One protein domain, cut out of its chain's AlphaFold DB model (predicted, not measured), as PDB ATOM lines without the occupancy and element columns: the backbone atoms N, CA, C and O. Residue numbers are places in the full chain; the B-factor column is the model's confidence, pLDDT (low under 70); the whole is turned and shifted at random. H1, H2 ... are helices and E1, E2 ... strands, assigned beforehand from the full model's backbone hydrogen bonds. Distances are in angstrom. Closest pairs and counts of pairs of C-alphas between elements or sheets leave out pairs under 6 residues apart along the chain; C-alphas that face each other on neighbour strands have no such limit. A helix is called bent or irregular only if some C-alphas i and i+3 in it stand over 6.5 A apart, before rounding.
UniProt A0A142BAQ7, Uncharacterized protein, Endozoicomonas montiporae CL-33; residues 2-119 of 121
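What this domain is: This is residues 2 to 119 of the 121 residues of an uncharacterized protein of Endozoicomonas montiporae CL-33 (UniProt A0A142BAQ7). A strongly twisted sheet of five strands runs through the domain, with H1 covering part of E2 and E3, and H4 beside H1, running the opposite way. A sharp bend in E2 turns edge strand E1 away from the long E3 and E4 hairpin, while the short helices H2 and H3 only graze the sheet. The printed part has 118 residues, with four named helices and five named strands in the order H1 E1 H2 E2 H3 E3 E4 H4 E5; the sheet order is E1 E2 E3 E4 E5, all antiparallel, and the class is mixed, helices and strands. The whole is compact, with a radius of gyration of the C-alphas of 13.7 A, and spans 40 by 34 by 23 A.

Where its parts are: The sheet holds E1, residues 20 to 24; E2, residues 48 to 55, 19.0 A long; E3, residues 62 to 70, 25.0 A; E4, residues 73 to 80, 23.0 A; and E5, residues 116 to 119, ending at C-alpha 119 (148.427, 274.478, -123.563). H1, residues 3 to 17, begins at C-alpha 3 (139.686, 288.398, -142.897) and measures 21.6 A; it is irregular, but only just, with C-alphas 13 and 16 6.7 A apart. H2 is residues 26 to 34, H3 residues 57 to 60, and H4 residues 93 to 109, 24.2 A long.

How they stand to each other: E2 bends by 72 degrees at residue 51; its residues 48 to 50 pair with E1, as N 48 and O 22 at 2.8 A show, and its residues 50 to 55 with E3, with N 63 and O 54 at 2.8 A. E3 and E4 form a hairpin, with N 66 and O 77 at 2.8 A. E4 and E5 have N 78 and O 117 at 2.8 A. H1 is on the sheet over E2 and E3 at a height of 8.6 A, and only just along the strands, at 28 degrees to E2 on the local plane; the closest C-alphas of H1 and E2 are those of Ile 11 and Cys 53, 6.3 A apart, and the closest of H1 and E3 are those of Val 7 and Leu 62, 6.1 A apart. H1 and H4 are close but not clearly touching, their closest C-alphas those of Leu 10 and Leu 96, 7.5 A; their tilt of 36 degrees is only just steep, opposite ways. H1 only just touches H3 with residues 3 to 4 alone, over 3 pairs of C-alphas within 8 A, the closest Glu 3 and Ser 58 at 7.1 A. H4 only grazes the sheet with residues 96 to 103, H2 with 28 to 32. H2 and H4 are apart. Every O i to N i+4 pair is within hydrogen-bond range in H2 and H4, and 9 of 11 in H1; H3 is too short for one.

The domain as a whole: The C-alphas of Thr 2 and Pro 71, the two farthest apart, are 41.6 A apart. The printed part has no cut. The links H2 to E2 and E4 to H4 are long; in the latter, residues 84 to 85 pair antiparallel with residues 23 to 24 of E1. Mean pLDDT of the printed part is 89.5; residues 36 to 39 are under 70.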
ATOM      1  N   THR A   2     136.274 288.623-146.456       89.19
ATOM      2  CA  THR A   2     136.516 288.921-145.034       89.19
ATOM      3  C   THR A   2     137.922 288.466-144.612       89.19
ATOM      4  O   THR A   2     138.584 287.722-145.337       89.19
ATOM      5  N   GLU A   3     138.412 288.908-143.443       88.44
ATOM      6  CA  GLU A   3     139.686 288.398-142.897       88.44
ATOM      7  C   GLU A   3     139.621 286.884-142.654       88.44
ATOM      8  O   GLU A   3     140.585 286.178-142.932       88.44
ATOM      9  N   GLU A   4     138.479 286.384-142.184       93.12
ATOM     10  CA  GLU A   4     138.256 284.958-141.950       93.12
ATOM     11  C   GLU A   4     138.377 284.136-143.236       93.12
ATOM     12  O   GLU A   4     139.101 283.144-143.256       93.12
ATOM     13  N   GLU A   5     137.743 284.571-144.329       94.88
ATOM     14  CA  GLU A   5     137.838 283.900-145.634       94.88
ATOM     15  C   GLU A   5     139.285 283.861-146.144       94.88
ATOM     16  O   GLU A   5     139.770 282.807-146.553       94.88
ATOM     17  N   LEU A   6     140.001 284.989-146.057       94.19
ATOM     18  CA  LEU A   6     141.413 285.078-146.441       94.19
ATOM     19  C   LEU A   6     142.287 284.126-145.611       94.19
ATOM     20  O   LEU A   6     143.168 283.451-146.146       94.19
ATOM     21  N   VAL A   7     142.086 284.102-144.291       96.00
ATOM     22  CA  VAL A   7     142.879 283.264-143.388       96.00
ATOM     23  C   VAL A   7     142.560 281.785-143.594       96.00
ATOM     24  O   VAL A   7     143.483 280.973-143.591       96.00
ATOM     25  N   ASN A   8     141.295 281.429-143.808       96.25
ATOM     26  CA  ASN A   8     140.893 280.050-144.070       96.25
ATOM     27  C   ASN A   8     141.488 279.529-145.386       96.25
ATOM     28  O   ASN A   8     142.051 278.435-145.384       96.25
ATOM     29  N   ASP A   9     141.494 280.332-146.455       96.56
ATOM     30  CA  ASP A   9     142.200 279.992-147.699       96.56
ATOM     31  C   ASP A   9     143.707 279.769-147.459       96.56
ATOM     32  O   ASP A   9     144.283 278.764-147.883       96.56
ATOM     33  N   LEU A  10     144.360 280.669-146.711       96.62
ATOM     34  CA  LEU A  10     145.773 280.508-146.353       96.62
ATOM     35  C   LEU A  10     146.023 279.226-145.552       96.62
ATOM     36  O   LEU A  10     147.027 278.553-145.783       96.62
ATOM     37  N   ILE A  11     145.132 278.880-144.621       96.75
ATOM     38  CA  ILE A  11     145.203 277.655-143.817       96.75
ATOM     39  C   ILE A  11     145.089 276.420-144.706       96.75
ATOM     40  O   ILE A  11     145.894 275.500-144.568       96.75
ATOM     41  N   GLU A  12     144.126 276.385-145.624       97.38
ATOM     42  CA  GLU A  12     143.946 275.256-146.539       97.38
ATOM     43  C   GLU A  12     145.170 275.033-147.417       97.38
ATOM     44  O   GLU A  12     145.637 273.900-147.539       97.38
ATOM     45  N   ARG A  13     145.762 276.113-147.933       96.94
ATOM     46  CA  ARG A  13     147.007 276.040-148.702       96.94
ATOM     47  C   ARG A  13     148.216 275.675-147.841       96.94
ATOM     48  O   ARG A  13     149.150 275.057-148.344       96.94
ATOM     49  N   LEU A  14     148.224 276.027-146.553       95.75
ATOM     50  CA  LEU A  14     149.332 275.729-145.640       95.75
ATOM     51  C   LEU A  14     149.331 274.271-145.155       95.75
ATOM     52  O   LEU A  14     150.409 273.708-144.963       95.75
ATOM     53  N   LYS A  15     148.155 273.651-144.976       95.75
ATOM     54  CA  LYS A  15     147.998 272.278-144.452       95.75
ATOM     55  C   LYS A  15     148.893 271.233-145.149       95.75
ATOM     56  O   LYS A  15     149.558 270.493-144.425       95.75
ATOM     57  N   PRO A  16     148.995 271.173-146.495       96.94
ATOM     58  CA  PRO A  16     149.868 270.218-147.190       96.94
ATOM     59  C   PRO A  16     151.367 270.395-146.913       96.94
ATOM     60  O   PRO A  16     152.149 269.485-147.168       96.94
ATOM     61  N   HIS A  17     151.784 271.560-146.413       95.12
ATOM     62  CA  HIS A  17     153.178 271.854-146.080       95.12
ATOM     63  C   HIS A  17     153.519 271.549-144.616       95.12
ATOM     64  O   HIS A  17     154.656 271.767-144.195       95.12
ATOM     65  N   LEU A  18     152.559 271.048-143.830       94.25
ATOM     66  CA  LEU A  18     152.786 270.651-142.448       94.25
ATOM     67  C   LEU A  18     153.284 269.192-142.354       94.25
ATOM     68  O   LEU A  18     152.780 268.322-143.061       94.25
ATOM     69  N   PRO A  19     154.235 268.890-141.449       94.88
ATOM     70  CA  PRO A  19     154.878 269.826-140.533       94.88
ATOM     71  C   PRO A  19     155.922 270.716-141.228       94.88
ATOM     72  O   PRO A  19     156.730 270.234-142.018       94.88
ATOM     73  N   MET A  20     155.969 271.995-140.848       94.50
ATOM     74  CA  MET A  20     156.979 272.949-141.329       94.50
ATOM     75  C   MET A  20     157.826 273.501-140.183       94.50
ATOM     76  O   MET A  20     157.412 273.494-139.023       94.50
ATOM     77  N   PHE A  21     159.006 274.030-140.508       93.62
ATOM     78  CA  PHE A  21     159.869 274.692-139.534       93.62
ATOM     79  C   PHE A  21     159.831 276.208-139.692       93.62
ATOM     80  O   PHE A  21     159.983 276.741-140.790       93.62
ATOM     81  N   VAL A  22     159.694 276.903-138.569       94.50
ATOM     82  CA  VAL A  22     159.755 278.369-138.482       94.50
ATOM     83  C   VAL A  22     160.738 278.784-137.398       94.50
ATOM     84  O   VAL A  22     161.147 277.969-136.569       94.50
ATOM     85  N   THR A  23     161.128 280.057-137.379       94.50
ATOM     86  CA  THR A  23     161.955 280.606-136.295       94.50
ATOM     87  C   THR A  23     161.212 281.706-135.539       94.50
ATOM     88  O   THR A  23     160.441 282.455-136.144       94.50
ATOM     89  N   PRO A  24     161.418 281.837-134.218       92.94
ATOM     90  CA  PRO A  24     160.756 282.862-133.430       92.94
ATOM     91  C   PRO A  24     161.309 284.251-133.774       92.94
ATOM     92  O   PRO A  24     162.523 284.460-133.905       92.94
ATOM     93  N   GLY A  25     160.414 285.225-133.910       92.56
ATOM     94  CA  GLY A  25     160.754 286.638-134.027       92.56
ATOM     95  C   GLY A  25     161.179 287.248-132.688       92.56
ATOM     96  O   GLY A  25     161.025 286.658-131.621       92.56
ATOM     97  N   LYS A  26     161.718 288.475-132.734       88.81
ATOM     98  CA  LYS A  26     162.185 289.187-131.527       88.81
ATOM     99  C   LYS A  26     161.053 289.431-130.520       88.81
ATOM    100  O   LYS A  26     161.276 289.261-129.327       88.81
ATOM    101  N   SER A  27     159.862 289.795-131.002       86.25
ATOM    102  CA  SER A  27     158.680 290.050-130.165       86.25
ATOM    103  C   SER A  27     158.253 288.802-129.396       86.25
ATOM    104  O   SER A  27     158.061 288.874-128.188       86.25
ATOM    105  N   MET A  28     158.213 287.648-130.066       88.25
ATOM    106  CA  MET A  28     157.909 286.361-129.438       88.25
ATOM    107  C   MET A  28     158.904 286.022-128.327       88.25
ATOM    108  O   MET A  28     158.514 285.688-127.215       88.25
ATOM    109  N   ILE A  29     160.205 286.146-128.614       89.00
ATOM    110  CA  ILE A  29     161.263 285.863-127.634       89.00
ATOM    111  C   ILE A  29     161.120 286.783-126.417       89.00
ATOM    112  O   ILE A  29     161.313 286.334-125.291       89.00
ATOM    113  N   SER A  30     160.784 288.056-126.633       86.38
ATOM    114  CA  SER A  30     160.543 289.003-125.543       86.38
ATOM    115  C   SER A  30     159.348 288.585-124.686       86.38
ATOM    116  O   SER A  30     159.482 288.555-123.469       86.38
ATOM    117  N   GLN A  31     158.226 288.204-125.306       84.50
ATOM    118  CA  GLN A  31     157.025 287.771-124.586       84.50
ATOM    119  C   GLN A  31     157.256 286.495-123.765       84.50
ATOM    120  O   GLN A  31     156.807 286.416-122.629       84.50
ATOM    121  N   PHE A  32     158.000 285.520-124.297       83.88
ATOM    122  CA  PHE A  32     158.363 284.311-123.545       83.88
ATOM    123  C   PHE A  32     159.299 284.591-122.370       83.88
ATOM    124  O   PHE A  32     159.237 283.904-121.362       83.88
ATOM    125  N   ARG A  33     160.179 285.591-122.488       83.38
ATOM    126  CA  ARG A  33     161.075 285.983-121.390       83.38
ATOM    127  C   ARG A  33     160.352 286.712-120.268       83.38
ATOM    128  O   ARG A  33     160.790 286.605-119.134       83.38
ATOM    129  N   SER A  34     159.310 287.471-120.591       79.94
ATOM    130  CA  SER A  34     158.507 288.195-119.603       79.94
ATOM    131  C   SER A  34     157.391 287.347-118.991       79.94
ATOM    132  O   SER A  34     156.727 287.811-118.073       79.94
ATOM    133  N   ASN A  35     157.122 286.154-119.530       71.31
ATOM    134  CA  ASN A  35     156.025 285.307-119.082       71.31
ATOM    135  C   ASN A  35     156.537 284.168-118.189       71.31
ATOM    136  O   ASN A  35     156.875 283.084-118.672       71.31
ATOM    137  N   ASP A  36     156.535 284.420-116.880       61.66
ATOM    138  CA  ASP A  36     156.961 283.470-115.841       61.66
ATOM    139  C   ASP A  36     156.073 282.217-115.748       61.66
ATOM    140  O   ASP A  36     156.453 281.229-115.123       61.66
ATOM    141  N   GLN A  37     154.906 282.210-116.403       59.34
ATOM    142  CA  GLN A  37     153.987 281.068-116.403       59.34
ATOM    143  C   GLN A  37     154.344 279.999-117.448       59.34
ATOM    144  O   GLN A  37     153.710 278.944-117.494       59.34
ATOM    145  N   THR A  38     155.350 280.234-118.300       64.19
ATOM    146  CA  THR A  38     155.756 279.262-119.325       64.19
ATOM    147  C   THR A  38     157.034 278.530-118.918       64.19
ATOM    148  O   THR A  38     158.115 279.102-118.834       64.19
ATOM    149  N   SER A  39     156.952 277.210-118.724       68.69
ATOM    150  CA  SER A  39     158.150 276.371-118.514       68.69
ATOM    151  C   SER A  39     159.016 276.219-119.780       68.69
ATOM    152  O   SER A  39     160.121 275.674-119.743       68.69
ATOM    153  N   VAL A  40     158.510 276.696-120.920       76.19
ATOM    154  CA  VAL A  40     159.144 276.615-122.234       76.19
ATOM    155  C   VAL A  40     160.090 277.792-122.444       76.19
ATOM    156  O   VAL A  40     159.690 278.950-122.456       76.19
ATOM    157  N   LYS A  41     161.363 277.492-122.722       79.75
ATOM    158  CA  LYS A  41     162.372 278.508-123.053       79.75
ATOM    159  C   LYS A  41     162.556 278.626-124.564       79.75
ATOM    160  O   LYS A  41     163.336 277.877-125.152       79.75
ATOM    161  N   ILE A  42     161.907 279.610-125.187       84.75
ATOM    162  CA  ILE A  42     162.122 279.930-126.608       84.75
ATOM    163  C   ILE A  42     163.333 280.854-126.774       84.75
ATOM    164  O   ILE A  42     163.435 281.911-126.149       84.75
ATOM    165  N   LYS A  43     164.272 280.457-127.642       85.12
ATOM    166  CA  LYS A  43     165.529 281.182-127.892       85.12
ATOM    167  C   LYS A  43     165.653 281.621-129.350       85.12
ATOM    168  O   LYS A  43     165.065 281.036-130.258       85.12
ATOM    169  N   LYS A  44     166.480 282.644-129.584       86.25
ATOM    170  CA  LYS A  44     166.840 283.102-130.934       86.25
ATOM    171  C   LYS A  44     167.426 281.939-131.741       86.25
ATOM    172  O   LYS A  44     168.315 281.250-131.257       86.25
ATOM    173  N   GLY A  45     166.943 281.759-132.970       84.62
ATOM    174  CA  GLY A  45     167.437 280.727-133.890       84.62
ATOM    175  C   GLY A  45     166.900 279.316-133.631       84.62
ATOM    176  O   GLY A  45     167.184 278.422-134.422       84.62
ATOM    177  N   MET A  46     166.099 279.111-132.580       90.12
ATOM    178  CA  MET A  46     165.406 277.843-132.358       90.12
ATOM    179  C   MET A  46     164.457 277.558-133.529       90.12
ATOM    180  O   MET A  46     163.691 278.433-133.932       90.12
ATOM    181  N   LYS A  47     164.508 276.340-134.074       91.88
ATOM    182  CA  LYS A  47     163.539 275.878-135.072       91.88
ATOM    183  C   LYS A  47     162.315 275.324-134.352       91.88
ATOM    184  O   LYS A  47     162.432 274.386-133.570       91.88
ATOM    185  N   LEU A  48     161.160 275.920-134.615       92.00
ATOM    186  CA  LEU A  48     159.867 275.508-134.084       92.00
ATOM    187  C   LEU A  48     159.179 274.626-135.126       92.00
ATOM    188  O   LEU A  48     159.037 275.044-136.277       92.00
ATOM    189  N   LYS A  49     158.796 273.406-134.736       93.75
ATOM    190  CA  LYS A  49     158.069 272.472-135.601       93.75
ATOM    191  C   LYS A  49     156.581 272.786-135.511       93.75
ATOM    192  O   LYS A  49     155.934 272.456-134.521       93.75
ATOM    193  N   ILE A  50     156.055 273.411-136.553       95.31
ATOM    194  CA  ILE A  50     154.632 273.707-136.664       95.31
ATOM    195  C   ILE A  50     153.901 272.443-137.092       95.31
ATOM    196  O   ILE A  50     154.251 271.836-138.105       95.31
ATOM    197  N   THR A  51     152.905 272.047-136.308       95.31
ATOM    198  CA  THR A  51     152.094 270.842-136.533       95.31
ATOM    199  C   THR A  51     150.658 271.168-136.920       95.31
ATOM    200  O   THR A  51     149.998 270.321-137.513       95.31
ATOM    201  N   ASN A  52     150.178 272.379-136.627       95.12
ATOM    202  CA  ASN A  52     148.831 272.802-136.992       95.12
ATOM    203  C   ASN A  52     148.738 274.315-137.239       95.12
ATOM    204  O   ASN A  52     149.625 275.078-136.846       95.12
ATOM    205  N   CYS A  53     147.654 274.747-137.876       95.56
ATOM    206  CA  CYS A  53     147.335 276.149-138.130       95.56
ATOM    207  C   CYS A  53     145.832 276.395-137.949       95.56
ATOM    208  O   CYS A  53     145.012 275.546-138.292       95.56
ATOM    209  N   HIS A  54     145.480 277.541-137.368       94.50
ATOM    210  CA  HIS A  54     144.113 277.859-136.958       94.50
ATOM    211  C   HIS A  54     143.808 279.341-137.153       94.50
ATOM    212  O   HIS A  54     144.666 280.194-136.914       94.50
ATOM    213  N   TYR A  55     142.563 279.644-137.508       94.88
ATOM    214  CA  TYR A  55     141.999 280.970-137.316       94.88
ATOM    215  C   TYR A  55     141.442 281.042-135.894       94.88
ATOM    216  O   TYR A  55     140.618 280.217-135.507       94.88
ATOM    217  N   ILE A  56     141.917 281.999-135.104       92.31
ATOM    218  CA  ILE A  56     141.524 282.164-133.694       92.31
ATOM    219  C   ILE A  56     140.703 283.445-133.496       92.31
ATOM    220  O   ILE A  56     140.876 284.179-132.525       92.31
ATOM    221  N   GLY A  57     139.824 283.724-134.461       90.31
ATOM    222  CA  GLY A  57     138.971 284.908-134.487       90.31
ATOM    223  C   GLY A  57     139.684 286.164-134.984       90.31
ATOM    224  O   GLY A  57     140.903 286.198-135.163       90.31
ATOM    225  N   SER A  58     138.909 287.229-135.180       87.31
ATOM    226  CA  SER A  58     139.389 288.492-135.759       87.31
ATOM    227  C   SER A  58     140.407 289.211-134.875       87.31
ATOM    228  O   SER A  58     141.144 290.068-135.354       87.31
ATOM    229  N   GLU A  59     140.486 288.864-133.588       82.25
ATOM    230  CA  GLU A  59     141.458 289.418-132.644       82.25
ATOM    231  C   GLU A  59     142.816 288.708-132.721       82.25
ATOM    232  O   GLU A  59     143.864 289.354-132.619       82.25
ATOM    233  N   GLY A  60     142.820 287.395-132.959       84.12
ATOM    234  CA  GLY A  60     144.042 286.595-133.004       84.12
ATOM    235  C   GLY A  60     144.575 286.321-134.414       84.12
ATOM    236  O   GLY A  60     145.791 286.215-134.596       84.12
ATOM    237  N   GLY A  61     143.694 286.286-135.416       93.19
ATOM    238  CA  GLY A  61     144.036 286.041-136.812       93.19
ATOM    239  C   GLY A  61     144.550 284.620-137.057       93.19
ATOM    240  O   GLY A  61     144.103 283.663-136.423       93.19
ATOM    241  N   LEU A  62     145.505 284.483-137.982       96.12
ATOM    242  CA  LEU A  62     146.198 283.222-138.255       96.12
ATOM    243  C   LEU A  62     147.202 282.891-137.141       96.12
ATOM    244  O   LEU A  62     148.212 283.586-136.957       96.12
ATOM    245  N   ALA A  63     146.958 281.785-136.445       95.00
ATOM    246  CA  ALA A  63     147.840 281.220-135.438       95.00
ATOM    247  C   ALA A  63     148.413 279.870-135.879       95.00
ATOM    248  O   ALA A  63     147.757 279.079-136.558       95.00
ATOM    249  N   LEU A  64     149.647 279.600-135.465       95.25
ATOM    250  CA  LEU A  64     150.344 278.339-135.688       95.25
ATOM    251  C   LEU A  64     150.515 277.607-134.356       95.25
ATOM    252  O   LEU A  64     150.797 278.229-133.332       95.25
ATOM    253  N   ALA A  65     150.353 276.288-134.379       93.94
ATOM    254  CA  ALA A  65     150.576 275.422-133.233       93.94
ATOM    255  C   ALA A  65     151.935 274.728-133.360       93.94
ATOM    256  O   ALA A  65     152.241 274.118-134.386       93.94
ATOM    257  N   CYS A  66     152.743 274.815-132.310       92.00
ATOM    258  CA  CYS A  66     154.040 274.167-132.202       92.00
ATOM    259  C   CYS A  66     154.041 273.209-131.015       92.00
ATOM    260  O   CYS A  66     153.707 273.606-129.901       92.00
ATOM    261  N   GLU A  67     154.499 271.980-131.230       87.56
ATOM    262  CA  GLU A  67     154.818 271.066-130.132       87.56
ATOM    263  C   GLU A  67     156.237 271.328-129.629       87.56
ATOM    264  O   GLU A  67     157.183 271.406-130.418       87.56
ATOM    265  N   ILE A  68     156.391 271.463-128.314       85.25
ATOM    266  CA  ILE A  68     157.680 271.659-127.654       85.25
ATOM    267  C   ILE A  68     157.812 270.642-126.525       85.25
ATOM    268  O   ILE A  68     156.970 270.567-125.631       85.25
ATOM    269  N   SER A  69     158.894 269.865-126.557       81.69
ATOM    270  CA  SER A  69     159.252 268.965-125.463       81.69
ATOM    271  C   SER A  69     159.806 269.766-124.285       81.69
ATOM    272  O   SER A  69     160.754 270.539-124.440       81.69
ATOM    273  N   THR A  70     159.234 269.564-123.105       78.69
ATOM    274  CA  THR A  70     159.697 270.100-121.823       78.69
ATOM    275  C   THR A  70     160.148 268.950-120.915       78.69
ATOM    276  O   THR A  70     159.806 267.794-121.169       78.69
ATOM    277  N   PRO A  71     160.898 269.225-119.830       76.69
ATOM    278  CA  PRO A  71     161.241 268.194-118.846       76.69
ATOM    279  C   PRO A  71     160.015 267.516-118.213       76.69
ATOM    280  O   PRO A  71     160.111 266.391-117.741       76.69
ATOM    281  N   THR A  72     158.872 268.205-118.202       76.50
ATOM    282  CA  THR A  72     157.614 267.751-117.599       76.50
ATOM    283  C   THR A  72     156.647 267.104-118.593       76.50
ATOM    284  O   THR A  72     155.593 266.644-118.173       76.50
ATOM    285  N   GLY A  73     156.967 267.059-119.893       81.19
ATOM    286  CA  GLY A  73     156.098 266.465-120.912       81.19
ATOM    287  C   GLY A  73     156.155 267.176-122.263       81.19
ATOM    288  O   GLY A  73     157.177 267.733-122.658       81.19
ATOM    289  N   LYS A  74     155.051 267.139-123.013       82.31
ATOM    290  CA  LYS A  74     154.899 267.897-124.264       82.31
ATOM    291  C   LYS A  74     153.960 269.071-124.029       82.31
ATOM    292  O   LYS A  74     152.852 268.883-123.544       82.31
ATOM    293  N   GLN A  75     154.374 270.265-124.433       85.56
ATOM    294  CA  GLN A  75     153.525 271.454-124.421       85.56
ATOM    295  C   GLN A  75     153.209 271.886-125.845       85.56
ATOM    296  O   GLN A  75     154.077 271.862-126.720       85.56
ATOM    297  N   VAL A  76     151.959 272.285-126.074       88.06
ATOM    298  CA  VAL A  76     151.537 272.877-127.343       88.06
ATOM    299  C   VAL A  76     151.488 274.381-127.159       88.06
ATOM    300  O   VAL A  76     150.764 274.890-126.308       88.06
ATOM    301  N   VAL A  77     152.251 275.102-127.967       88.75
ATOM    302  CA  VAL A  77     152.227 276.561-127.992       88.75
ATOM    303  C   VAL A  77     151.475 277.013-129.231       88.75
ATOM    304  O   VAL A  77     151.859 276.667-130.347       88.75
ATOM    305  N   ILE A  78     150.434 277.814-129.030       90.69
ATOM    306  CA  ILE A  78     149.673 278.480-130.086       90.69
ATOM    307  C   ILE A  78     150.136 279.934-130.144       90.69
ATOM    308  O   ILE A  78     150.123 280.646-129.140       90.69
ATOM    309  N   MET A  79     150.572 280.376-131.317       90.81
ATOM    310  CA  MET A  79     151.212 281.680-131.502       90.81
ATOM    311  C   MET A  79     150.744 282.351-132.788       90.81
ATOM    312  O   MET A  79     150.584 281.691-133.815       90.81
ATOM    313  N   SER A  80     150.575 283.672-132.760       93.81
ATOM    314  CA  SER A  80     150.279 284.436-133.973       93.81
ATOM    315  C   SER A  80     151.412 284.313-134.993       93.81
ATOM    316  O   SER A  80     152.590 284.505-134.666       93.81
ATOM    317  N   ILE A  81     151.064 284.096-136.266       95.25
ATOM    318  CA  ILE A  81     152.052 284.044-137.350       95.25
ATOM    319  C   ILE A  81     152.859 285.344-137.464       95.25
ATOM    320  O   ILE A  81     154.011 285.314-137.884       95.25
ATOM    321  N   THR A  82     152.308 286.487-137.042       95.19
ATOM    322  CA  THR A  82     152.974 287.806-137.081       95.19
ATOM    323  C   THR A  82     154.270 287.868-136.271       95.19
ATOM    324  O   THR A  82     155.142 288.691-136.546       95.19
ATOM    325  N   GLN A  83     154.427 286.985-135.287       92.56
ATOM    326  CA  GLN A  83     155.599 286.940-134.421       92.56
ATOM    327  C   GLN A  83     156.663 285.950-134.905       92.56
ATOM    328  O   GLN A  83     157.692 285.779-134.246       92.56
ATOM    329  N   LEU A  84     156.436 285.306-136.049       94.00
ATOM    330  CA  LEU A  84     157.288 284.265-136.599       94.00
ATOM    331  C   LEU A  84     158.064 284.735-137.822       94.00
ATOM    332  O   LEU A  84     157.687 285.655-138.548       94.00
ATOM    333  N   ARG A  85     159.181 284.061-138.064       94.19
ATOM    334  CA  ARG A  85     159.989 284.196-139.270       94.19
ATOM    335  C   ARG A  85     159.878 282.905-140.061       94.19
ATOM    336  O   ARG A  85     160.318 281.847-139.603       94.19
ATOM    337  N   LEU A  86     159.265 283.034-141.227       93.50
ATOM    338  CA  LEU A  86     159.074 281.964-142.195       93.50
ATOM    339  C   LEU A  86     160.347 281.782-143.025       93.50
ATOM    340  O   LEU A  86     161.099 282.739-143.220       93.50
ATOM    341  N   ASP A  87     160.578 280.564-143.511       92.81
ATOM    342  CA  ASP A  87     161.642 280.299-144.479       92.81
ATOM    343  C   ASP A  87     161.309 281.007-145.808       92.81
ATOM    344  O   ASP A  87     160.240 280.745-146.365       92.81
ATOM    345  N   PRO A  88     162.188 281.878-146.345       93.81
ATOM    346  CA  PRO A  88     161.999 282.508-147.653       93.81
ATOM    347  C   PRO A  88     161.804 281.531-148.816       93.81
ATOM    348  O   PRO A  88     161.277 281.923-149.853       93.81
ATOM    349  N   LYS A  89     162.228 280.272-148.659       94.25
ATOM    350  CA  LYS A  89     162.043 279.204-149.650       94.25
ATOM    351  C   LYS A  89     160.677 278.518-149.555       94.25
ATOM    352  O   LYS A  89     160.386 277.651-150.373       94.25
ATOM    353  N   HIS A  90     159.852 278.861-148.565       93.50
ATOM    354  CA  HIS A  90     158.520 278.282-148.428       93.50
ATOM    355  C   HIS A  90     157.626 278.701-149.614       93.50
ATOM    356  O   HIS A  90     157.593 279.892-149.932       93.50
ATOM    357  N   PRO A  91     156.852 277.785-150.234       95.44
ATOM    358  CA  PRO A  91     156.027 278.103-151.406       95.44
ATOM    359  C   PRO A  91     155.061 279.272-151.183       95.44
ATOM    360  O   PRO A  91     154.922 280.130-152.045       95.44
ATOM    361  N   LEU A  92     154.472 279.349-149.986       95.50
ATOM    362  CA  LEU A  92     153.543 280.417-149.582       95.50
ATOM    363  C   LEU A  92     154.221 281.618-148.902       95.50
ATOM    364  O   LEU A  92     153.573 282.369-148.170       95.50
ATOM    365  N   TYR A  93     155.544 281.770-149.027       95.88
ATOM    366  CA  TYR A  93     156.275 282.804-148.289       95.88
ATOM    367  C   TYR A  93     155.729 284.209-148.567       95.88
ATOM    368  O   TYR A  93     155.572 284.993-147.633       95.88
ATOM    369  N   LYS A  94     155.416 284.536-149.828       96.69
ATOM    370  CA  LYS A  94     154.959 285.878-150.217       96.69
ATOM    371  C   LYS A  94     153.600 286.210-149.602       96.69
ATOM    372  O   LYS A  94     153.432 287.288-149.041       96.69
ATOM    373  N   GLU A  95     152.665 285.277-149.667       96.25
ATOM    374  CA  GLU A  95     151.291 285.422-149.201       96.25
ATOM    375  C   GLU A  95     151.237 285.497-147.679       96.25
ATOM    376  O   GLU A  95     150.645 286.419-147.116       96.25
ATOM    377  N   LEU A  96     151.940 284.588-147.000       95.88
ATOM    378  CA  LEU A  96     152.042 284.621-145.546       95.88
ATOM    379  C   LEU A  96     152.757 285.893-145.079       95.88
ATOM    380  O   LEU A  96     152.368 286.480-144.070       95.88
ATOM    381  N   ARG A  97     153.773 286.367-145.813       96.56
ATOM    382  CA  ARG A  97     154.471 287.613-145.480       96.56
ATOM    383  C   ARG A  97     153.590 288.845-145.675       96.56
ATOM    384  O   ARG A  97     153.644 289.748-144.839       96.56
ATOM    385  N   ALA A  98     152.783 288.882-146.733       96.44
ATOM    386  CA  ALA A  98     151.807 289.943-146.963       96.44
ATOM    387  C   ALA A  98     150.768 289.984-145.833       96.44
ATOM    388  O   ALA A  98     150.534 291.047-145.256       96.44
ATOM    389  N   TYR A  99     150.242 288.817-145.440       96.06
ATOM    390  CA  TYR A  99     149.351 288.702-144.286       96.06
ATOM    391  C   TYR A  99     150.019 289.193-142.992       96.06
ATOM    392  O   TYR A  99     149.453 290.025-142.286       96.06
ATOM    393  N   GLN A 100     151.247 288.743-142.700       95.69
ATOM    394  CA  GLN A 100     152.005 289.194-141.527       95.69
ATOM    395  C   GLN A 100     152.134 290.721-141.486       95.69
ATOM    396  O   GLN A 100     151.934 291.311-140.428       95.69
ATOM    397  N   LEU A 101     152.468 291.357-142.615       95.19
ATOM    398  CA  LEU A 101     152.665 292.804-142.679       95.19
ATOM    399  C   LEU A 101     151.363 293.564-142.414       95.19
ATOM    400  O   LEU A 101     151.340 294.419-141.529       95.19
ATOM    401  N   GLY A 102     150.290 293.221-143.133       94.69
ATOM    402  CA  GLY A 102     148.986 293.863-142.954       94.69
ATOM    403  C   GLY A 102     148.453 293.676-141.534       94.69
ATOM    404  O   GLY A 102     148.021 294.630-140.888       94.69
ATOM    405  N   ARG A 103     148.592 292.464-140.985       94.06
ATOM    406  CA  ARG A 103     148.157 292.166-139.619       94.06
ATOM    407  C   ARG A 103     148.990 292.894-138.566       94.06
ATOM    408  O   ARG A 103     148.428 293.408-137.604       94.06
ATOM    409  N   SER A 104     150.311 292.978-138.727       93.62
ATOM    410  CA  SER A 104     151.167 293.742-137.808       93.62
ATOM    411  C   SER A 104     150.835 295.235-137.804       93.62
ATOM    412  O   SER A 104     150.846 295.843-136.736       93.62
ATOM    413  N   GLN A 105     150.505 295.817-138.961       93.31
ATOM    414  CA  GLN A 105     150.045 297.206-139.045       93.31
ATOM    415  C   GLN A 105     148.714 297.391-138.315       93.31
ATOM    416  O   GLN A 105     148.589 298.299-137.496       93.31
ATOM    417  N   TRP A 106     147.745 296.501-138.546       93.56
ATOM    418  CA  TRP A 106     146.457 296.544-137.856       93.56
ATOM    419  C   TRP A 106     146.610 296.437-136.333       93.56
ATOM    420  O   TRP A 106     146.035 297.242-135.605       93.56
ATOM    421  N   LEU A 107     147.431 295.503-135.841       91.69
ATOM    422  CA  LEU A 107     147.701 295.350-134.407       91.69
ATOM    423  C   LEU A 107     148.304 296.624-133.799       91.69
ATOM    424  O   LEU A 107     147.873 297.051-132.731       91.69
ATOM    425  N   ALA A 108     149.257 297.252-134.496       90.38
ATOM    426  CA  ALA A 108     149.880 298.494-134.047       90.38
ATOM    427  C   ALA A 108     148.879 299.659-133.985       90.38
ATOM    428  O   ALA A 108     148.832 300.357-132.977       90.38
ATOM    429  N   MET A 109     148.046 299.832-135.021       92.62
ATOM    430  CA  MET A 109     147.018 300.885-135.064       92.62
ATOM    431  C   MET A 109     145.948 300.721-133.981       92.62
ATOM    432  O   MET A 109     145.397 301.708-133.510       92.62
ATOM    433  N   ASN A 110     145.665 299.483-133.570       90.25
ATOM    434  CA  ASN A 110     144.656 299.179-132.556       90.25
ATOM    435  C   ASN A 110     145.251 298.989-131.146       90.25
ATOM    436  O   ASN A 110     144.535 298.552-130.248       90.25
ATOM    437  N   HIS A 111     146.544 299.274-130.942       88.31
ATOM    438  CA  HIS A 111     147.258 299.069-129.670       88.31
ATOM    439  C   HIS A 111     147.122 297.647-129.095       88.31
ATOM    440  O   HIS A 111     147.073 297.444-127.882       88.31
ATOM    441  N   ARG A 112     147.073 296.639-129.971       84.94
ATOM    442  CA  ARG A 112     146.926 295.230-129.590       84.94
ATOM    443  C   ARG A 112     148.248 294.483-129.685       84.94
ATOM    444  O   ARG A 112     149.071 294.730-130.565       84.94
ATOM    445  N   SER A 113     148.425 293.512-128.794       83.50
ATOM    446  CA  SER A 113     149.531 292.557-128.868       83.50
ATOM    447  C   SER A 113     149.098 291.285-129.600       83.50
ATOM    448  O   SER A 113     147.948 290.871-129.461       83.50
ATOM    449  N   PRO A 114     149.993 290.633-130.360       84.50
ATOM    450  CA  PRO A 114     149.683 289.341-130.948       84.50
ATOM    451  C   PRO A 114     149.450 288.275-129.873       84.50
ATOM    452  O   PRO A 114     150.082 288.306-128.815       84.50
ATOM    453  N   VAL A 115     148.579 287.318-130.190       82.25
ATOM    454  CA  VAL A 115     148.195 286.225-129.292       82.25
ATOM    455  C   VAL A 115     149.341 285.236-129.079       82.25
ATOM    456  O   VAL A 115     149.981 284.790-130.039       82.25
ATOM    457  N   LEU A 116     149.528 284.853-127.815       83.06
ATOM    458  CA  LEU A 116     150.394 283.768-127.379       83.06
ATOM    459  C   LEU A 116     149.698 282.960-126.276       83.06
ATOM    460  O   LEU A 116     149.431 283.487-125.196       83.06
ATOM    461  N   HIS A 117     149.459 281.674-126.526       81.00
ATOM    462  CA  HIS A 117     148.861 280.751-125.563       81.00
ATOM    463  C   HIS A 117     149.684 279.468-125.451       81.00
ATOM    464  O   HIS A 117     150.159 278.928-126.449       81.00
ATOM    465  N   THR A 118     149.836 278.964-124.227       78.19
ATOM    466  CA  THR A 118     150.476 277.672-123.954       78.19
ATOM    467  C   THR A 118     149.424 276.726-123.400       78.19
ATOM    468  O   THR A 118     148.751 277.056-122.428       78.19
ATOM    469  N   LEU A 119     149.282 275.560-124.023       74.69
ATOM    470  CA  LEU A 119     148.427 274.478-123.563       74.69
ATOM    471  C   LEU A 119     149.313 273.387-122.959       74.69
ATOM    472  O   LEU A 119     150.177 272.816-123.634       74.69
TER     473      LEU A 119